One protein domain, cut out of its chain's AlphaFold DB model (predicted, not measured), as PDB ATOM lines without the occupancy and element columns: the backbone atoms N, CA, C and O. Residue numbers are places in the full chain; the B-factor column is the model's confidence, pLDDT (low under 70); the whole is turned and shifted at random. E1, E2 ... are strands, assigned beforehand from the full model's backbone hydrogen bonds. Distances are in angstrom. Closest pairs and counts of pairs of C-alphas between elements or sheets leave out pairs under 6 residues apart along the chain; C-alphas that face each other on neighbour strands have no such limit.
ATOM      1  N   ALA A   3      46.567   5.606  25.877       86.62
ATOM      2  CA  ALA A   3      46.792   6.768  25.025       86.62
ATOM      3  C   ALA A   3      47.414   6.314  23.701       86.62
ATOM      4  O   ALA A   3      48.295   5.452  23.700       86.62
ATOM      5  N   GLN A   4      46.954   6.886  22.593       88.94
ATOM      6  CA  GLN A   4      47.410   6.519  21.256       88.94
ATOM      7  C   GLN A   4      48.517   7.456  20.780       88.94
ATOM      8  O   GLN A   4      48.506   8.646  21.097       88.94
ATOM      9  N   ARG A   5      49.461   6.914  20.011       90.12
ATOM     10  CA  ARG A   5      50.472   7.683  19.277       90.12
ATOM     11  C   ARG A   5      50.818   6.996  17.956       90.12
ATOM     12  O   ARG A   5      50.689   5.773  17.863       90.12
ATOM     13  N   GLY A   6      51.294   7.748  16.970       90.81
ATOM     14  CA  GLY A   6      51.933   7.182  15.783       90.81
ATOM     15  C   GLY A   6      53.308   6.579  16.091       90.81
ATOM     16  O   GLY A   6      53.919   6.873  17.120       90.81
ATOM     17  N   ALA A   7      53.832   5.754  15.183       91.81
ATOM     18  CA  ALA A   7      55.134   5.098  15.350       91.81
ATOM     19  C   ALA A   7      56.298   6.078  15.613       91.81
ATOM     20  O   ALA A   7      57.181   5.788  16.422       91.81
ATOM     21  N   CYS A   8      56.262   7.254  14.981       93.56
ATOM     22  CA  CYS A   8      57.253   8.319  15.157       93.56
ATOM     23  C   CYS A   8      56.830   9.408  16.135       93.56
ATOM     24  O   CYS A   8      57.615  10.305  16.432       93.56
ATOM     25  N   ASP A   9      55.611   9.359  16.653       91.56
ATOM     26  CA  ASP A   9      55.218  10.316  17.667       91.56
ATOM     27  C   ASP A   9      55.970  10.000  18.957       91.56
ATOM     28  O   ASP A   9      56.025   8.855  19.432       91.56
ATOM     29  N   MET A  10      56.557  11.040  19.544       86.94
ATOM     30  CA  MET A  10      57.063  10.956  20.903       86.94
ATOM     31  C   MET A  10      55.893  10.765  21.873       86.94
ATOM     32  O   MET A  10      54.724  10.953  21.532       86.94
ATOM     33  N   GLY A  11      56.210  10.306  23.086       80.12
ATOM     34  CA  GLY A  11      55.223   9.765  24.017       80.12
ATOM     35  C   GLY A  11      53.988  10.663  24.202       80.12
ATOM     36  O   GLY A  11      54.133  11.885  24.309       80.12
ATOM     37  N   PRO A  12      52.782  10.067  24.286       83.81
ATOM     38  CA  PRO A  12      51.564  10.836  24.485       83.81
ATOM     39  C   PRO A  12      51.595  11.507  25.859       83.81
ATOM     40  O   PRO A  12      51.876  10.844  26.868       83.81
ATOM     41  N   ALA A  13      51.292  12.803  25.886       89.00
ATOM     42  CA  ALA A  13      51.023  13.569  27.093       89.00
ATOM     43  C   ALA A  13      49.516  13.648  27.337       89.00
ATOM     44  O   ALA A  13      48.721  13.755  26.401       89.00
ATOM     45  N   VAL A  14      49.134  13.604  28.611       91.31
ATOM     46  CA  VAL A  14      47.739  13.698  29.043       91.31
ATOM     47  C   VAL A  14      47.601  14.891  29.978       91.31
ATOM     48  O   VAL A  14      48.216  14.926  31.042       91.31
ATOM     49  N   GLY A  15      46.805  15.869  29.558       93.88
ATOM     50  CA  GLY A  15      46.341  16.967  30.397       93.88
ATOM     51  C   GLY A  15      45.092  16.564  31.178       93.88
ATOM     52  O   GLY A  15      44.304  15.738  30.714       93.88
ATOM     53  N   VAL A  16      44.927  17.154  32.364       96.69
ATOM     54  CA  VAL A  16      43.792  16.904  33.261       96.69
ATOM     55  C   VAL A  16      43.171  18.232  33.666       96.69
ATOM     56  O   VAL A  16      43.848  19.085  34.241       96.69
ATOM     57  N   LEU A  17      41.872  18.376  33.421       97.75
ATOM     58  CA  LEU A  17      41.050  19.438  33.987       97.75
ATOM     59  C   LEU A  17      40.042  18.811  34.953       97.75
ATOM     60  O   LEU A  17      39.168  18.056  34.535       97.75
ATOM     61  N   GLU A  18      40.170  19.116  36.243       97.81
ATOM     62  CA  GLU A  18      39.225  18.661  37.266       97.81
ATOM     63  C   GLU A  18      38.258  19.781  37.635       97.81
ATOM     64  O   GLU A  18      38.687  20.871  38.016       97.81
ATOM     65  N   THR A  19      36.964  19.481  37.565       96.44
ATOM     66  CA  THR A  19      35.883  20.303  38.115       96.44
ATOM     67  C   THR A  19      35.216  19.568  39.276       96.44
ATOM     68  O   THR A  19      35.673  18.493  39.696       96.44
ATOM     69  N   ASP A  20      34.146  20.145  39.822       96.06
ATOM     70  CA  ASP A  20      33.374  19.514  40.888       96.06
ATOM     71  C   ASP A  20      32.693  18.221  40.421       96.06
ATOM     72  O   ASP A  20      32.821  17.201  41.105       96.06
ATOM     73  N   ASP A  21      32.146  18.227  39.201       96.19
ATOM     74  CA  ASP A  21      31.325  17.138  38.650       96.19
ATOM     75  C   ASP A  21      32.023  16.289  37.576       96.19
ATOM     76  O   ASP A  21      31.518  15.236  37.180       96.19
ATOM     77  N   SER A  22      33.182  16.723  37.069       96.62
ATOM     78  CA  SER A  22      33.836  16.056  35.939       96.62
ATOM     79  C   SER A  22      35.359  16.070  36.011       96.62
ATOM     80  O   SER A  22      35.983  16.897  36.681       96.62
ATOM     81  N   VAL A  23      35.957  15.137  35.279       97.81
ATOM     82  CA  VAL A  23      37.381  15.120  34.958       97.81
ATOM     83  C   VAL A  23      37.501  15.033  33.446       97.81
ATOM     84  O   VAL A  23      37.038  14.069  32.846       97.81
ATOM     85  N   VAL A  24      38.125  16.026  32.823       97.12
ATOM     86  CA  VAL A  24      38.355  16.046  31.377       97.12
ATOM     87  C   VAL A  24      39.810  15.687  31.106       97.12
ATOM     88  O   VAL A  24      40.723  16.327  31.635       97.12
ATOM     89  N   LEU A  25      40.023  14.666  30.279       95.50
ATOM     90  CA  LEU A  25      41.344  14.258  29.818       95.50
ATOM     91  C   LEU A  25      41.579  14.760  28.398       95.50
ATOM     92  O   LEU A  25      40.785  14.491  27.499       95.50
ATOM     93  N   SER A  26      42.698  15.445  28.185       93.31
ATOM     94  CA  SER A  26      43.134  15.888  26.858       93.31
ATOM     95  C   SER A  26      44.423  15.175  26.465       93.31
ATOM     96  O   SER A  26      45.443  15.335  27.138       93.31
ATOM     97  N   ALA A  27      44.399  14.409  25.378       89.56
ATOM     98  CA  ALA A  27      45.599  13.786  24.827       89.56
ATOM     99  C   ALA A  27      46.326  14.743  23.870       89.56
ATOM    100  O   ALA A  27      45.701  15.471  23.103       89.56
ATOM    101  N   SER A  28      47.657  14.727  23.905       89.62
ATOM    102  CA  SER A  28      48.515  15.480  22.986       89.62
ATOM    103  C   SER A  28      49.806  14.717  22.701       89.62
ATOM    104  O   SER A  28      50.216  13.851  23.479       89.62
ATOM    105  N   ILE A  29      50.455  15.041  21.584       91.06
ATOM    106  CA  ILE A  29      51.768  14.509  21.221       91.06
ATOM    107  C   ILE A  29      52.828  15.550  21.572       91.06
ATOM    108  O   ILE A  29      52.704  16.722  21.229       91.06
ATOM    109  N   THR A  30      53.872  15.117  22.279       89.62
ATOM    110  CA  THR A  30      54.932  16.007  22.788       89.62
ATOM    111  C   THR A  30      56.015  16.318  21.758       89.62
ATOM    112  O   THR A  30      56.847  17.195  21.972       89.62
ATOM    113  N   GLY A  31      55.997  15.620  20.626       88.06
ATOM    114  CA  GLY A  31      56.826  15.903  19.467       88.06
ATOM    115  C   GLY A  31      56.927  14.694  18.549       88.06
ATOM    116  O   GLY A  31      56.180  13.729  18.690       88.06
ATOM    117  N   LEU A  42      49.901   3.011  17.909       91.19
ATOM    118  CA  LEU A  42      50.446   2.329  19.078       91.19
ATOM    119  C   LEU A  42      49.745   2.798  20.355       91.19
ATOM    120  O   LEU A  42      49.865   3.961  20.752       91.19
ATOM    121  N   GLY A  43      49.085   1.860  21.034       90.19
ATOM    122  CA  GLY A  43      48.483   2.084  22.344       90.19
ATOM    123  C   GLY A  43      49.511   1.975  23.463       90.19
ATOM    124  O   GLY A  43      50.232   0.986  23.565       90.19
ATOM    125  N   VAL A  44      49.570   2.986  24.328       87.25
ATOM    126  CA  VAL A  44      50.477   3.016  25.480       87.25
ATOM    127  C   VAL A  44      49.677   3.179  26.769       87.25
ATOM    128  O   VAL A  44      48.906   4.139  26.884       87.25
ATOM    129  N   PRO A  45      49.861   2.297  27.769       88.31
ATOM    130  CA  PRO A  45      49.243   2.493  29.067       88.31
ATOM    131  C   PRO A  45      49.807   3.749  29.734       88.31
ATOM    132  O   PRO A  45      51.022   3.965  29.815       88.31
ATOM    133  N   ARG A  46      48.894   4.590  30.215       87.62
ATOM    134  CA  ARG A  46      49.208   5.784  30.994       87.62
ATOM    135  C   ARG A  46      48.415   5.795  32.290       87.62
ATOM    136  O   ARG A  46      47.207   5.519  32.308       87.62
ATOM    137  N   THR A  47      49.131   6.142  33.351       90.06
ATOM    138  CA  THR A  47      48.580   6.425  34.671       90.06
ATOM    139  C   THR A  47      48.467   7.929  34.814       90.06
ATOM    140  O   THR A  47      49.414   8.657  34.523       90.06
ATOM    141  N   VAL A  48      47.296   8.377  35.248       90.06
ATOM    142  CA  VAL A  48      47.003   9.779  35.519       90.06
ATOM    143  C   VAL A  48      46.702   9.895  37.003       90.06
ATOM    144  O   VAL A  48      45.863   9.159  37.522       90.06
ATOM    145  N   THR A  49      47.388  10.812  37.674       93.50
ATOM    146  CA  THR A  49      47.152  11.104  39.088       93.50
ATOM    147  C   THR A  49      46.204  12.288  39.195       93.50
ATOM    148  O   THR A  49      46.494  13.363  38.674       93.50
ATOM    149  N   LEU A  50      45.076  12.081  39.872       95.56
ATOM    150  CA  LEU A  50      44.100  13.129  40.166       95.56
ATOM    151  C   LEU A  50      44.415  13.791  41.512       95.56
ATOM    152  O   LEU A  50      44.969  13.159  42.413       95.56
ATOM    153  N   LYS A  51      44.010  15.051  41.667       96.88
ATOM    154  CA  LYS A  51      44.102  15.819  42.916       96.88
ATOM    155  C   LYS A  51      43.178  15.265  44.001       96.88
ATOM    156  O   LYS A  51      43.462  15.430  45.182       96.88
ATOM    157  N   ARG A  52      42.072  14.622  43.610       96.12
ATOM    158  CA  ARG A  52      41.123  13.943  44.506       96.12
ATOM    159  C   ARG A  52      40.517  12.700  43.835       96.12
ATOM    160  O   ARG A  52      40.558  12.613  42.606       96.12
ATOM    161  N   PRO A  53      39.953  11.742  44.596       95.56
ATOM    162  CA  PRO A  53      39.378  10.514  44.036       95.56
ATOM    163  C   PRO A  53      38.330  10.797  42.958       95.56
ATOM    164  O   PRO A  53      37.572  11.757  43.094       95.56
ATOM    165  N   LEU A  54      38.269   9.984  41.893       94.88
ATOM    166  CA  LEU A  54      37.303  10.181  40.799       94.88
ATOM    167  C   LEU A  54      35.861  10.225  41.330       94.88
ATOM    168  O   LEU A  54      35.149  11.183  41.041       94.88
ATOM    169  N   GLY A  55      35.489   9.271  42.191       94.44
ATOM    170  CA  GLY A  55      34.146   9.197  42.772       94.44
ATOM    171  C   GLY A  55      33.079   9.070  41.683       94.44
ATOM    172  O   GLY A  55      33.301   8.375  40.694       94.44
ATOM    173  N   ASP A  56      31.975   9.797  41.846       94.44
ATOM    174  CA  ASP A  56      30.848   9.808  40.899       94.44
ATOM    175  C   ASP A  56      31.045  10.776  39.720       94.44
ATOM    176  O   ASP A  56      30.160  10.943  38.881       94.44
ATOM    177  N   ARG A  57      32.206  11.441  39.646       95.69
ATOM    178  CA  ARG A  57      32.497  12.409  38.588       95.69
ATOM    179  C   ARG A  57      32.656  11.711  37.257       95.69
ATOM    180  O   ARG A  57      33.347  10.697  37.137       95.69
ATOM    181  N   ILE A  58      32.092  12.322  36.226       95.38
ATOM    182  CA  ILE A  58      32.193  11.783  34.880       95.38
ATOM    183  C   ILE A  58      33.594  12.017  34.312       95.38
ATOM    184  O   ILE A  58      34.110  13.137  34.320       95.38
ATOM    185  N   LEU A  59      34.221  10.950  33.819       95.69
ATOM    186  CA  LEU A  59      35.476  11.037  33.080       95.69
ATOM    187  C   LEU A  59      35.166  11.290  31.606       95.69
ATOM    188  O   LEU A  59      34.535  10.453  30.966       95.69
ATOM    189  N   LEU A  60      35.614  12.419  31.067       95.88
ATOM    190  CA  LEU A  60      35.331  12.860  29.705       95.88
ATOM    191  C   LEU A  60      36.600  12.879  28.857       95.88
ATOM    192  O   LEU A  60      37.670  13.286  29.314       95.88
ATOM    193  N   ASP A  61      36.457  12.481  27.599       93.50
ATOM    194  CA  ASP A  61      37.466  12.706  26.573       93.50
ATOM    195  C   ASP A  61      37.282  14.107  25.971       93.50
ATOM    196  O   ASP A  61      36.209  14.436  25.463       93.50
ATOM    197  N   ALA A  62      38.325  14.938  26.021       95.19
ATOM    198  CA  ALA A  62      38.259  16.320  25.546       95.19
ATOM    199  C   ALA A  62      37.959  16.426  24.044       95.19
ATOM    200  O   ALA A  62      37.370  17.414  23.612       95.19
TER     201      ALA A  62
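What this domain is: This is residues 3 to 31 and 42 to 62 of the 74 residues of an uncharacterized protein of Streptomyces sp. CdTB01 (UniProt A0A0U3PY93). A long hairpin of E2 and E3 runs along the length of a loose rod, and short strands lie near its two ends: E5 side by side with E3 near the hairpin's turn, and the small two-strand pair of E1 and E4 near the other end, where E2 begins. Residues 46 to 57, which hold no named element, run back along the rod from E4 to E5. The printed part has 50 residues, with no named helix and five named strands in the order E1, E2, E3, E4, E5, which hold 27 of those residues; the class is all strand. One sheet has the order E2, E3, E5 and is mixed, while the sheet of E1 and E4 is antiparallel. The whole is loose, with a radius of gyration of the C-alphas of 12.2 A and spans of 37 by 16 by 15 A.

Where its parts are: E1 is residues 3 to 6 and begins at C-alpha 3, at (46.792, 6.768, 25.025). E2 is residues 12 to 18, 19.4 A from first to last C-alpha. E3, residues 22 to 29, is the longest strand by residues, at 23.3 A; it begins at C-alpha 22, at (33.836, 16.056, 35.939). E4 is residues 42 to 45, 10.1 A long. E5 is residues 58 to 61, 9.9 A long, and ends at C-alpha 61, at (37.466, 12.706, 26.573).

How they stand to each other: E2 and E3 form a hairpin of antiparallel neighbours, with 158 degrees between their directions. N 15 and O 26, at 2.8 A, and N 28 and O 13, at 2.9 A, are within hydrogen-bond range. E3 is the inner strand of its sheet, and E2 and E5 are its edge strands. E5 is parallel to E3 at 22 degrees, with N 60 and O 23 within hydrogen-bond range at 2.8 A. E2 and E5 are apart. E1 and E4 are antiparallel at 151 degrees, with N 44 and O 3 within hydrogen-bond range at 2.8 A. The closest C-alphas of E1 and E2 are those of Arg 5 and Pro 12, 6.2 A apart. The closest of E1 and E3 are those of Ala 3 and Ala 27, 7.1 A apart. E3 and E4 are apart.

The domain as a whole: The two C-alphas farthest apart are those of Cys 8 and Asp 56, at 36.9 A. Residues 32 to 41 are not printed, and C-alphas 31 and 42 are 15.0 A apart across this cut. The links E1 to E2 and E2 to E3 are tight, and E4 to E5, with 12 residues between them, is long. The mean pLDDT of the printed part is 92.5, and no printed residue is under 70.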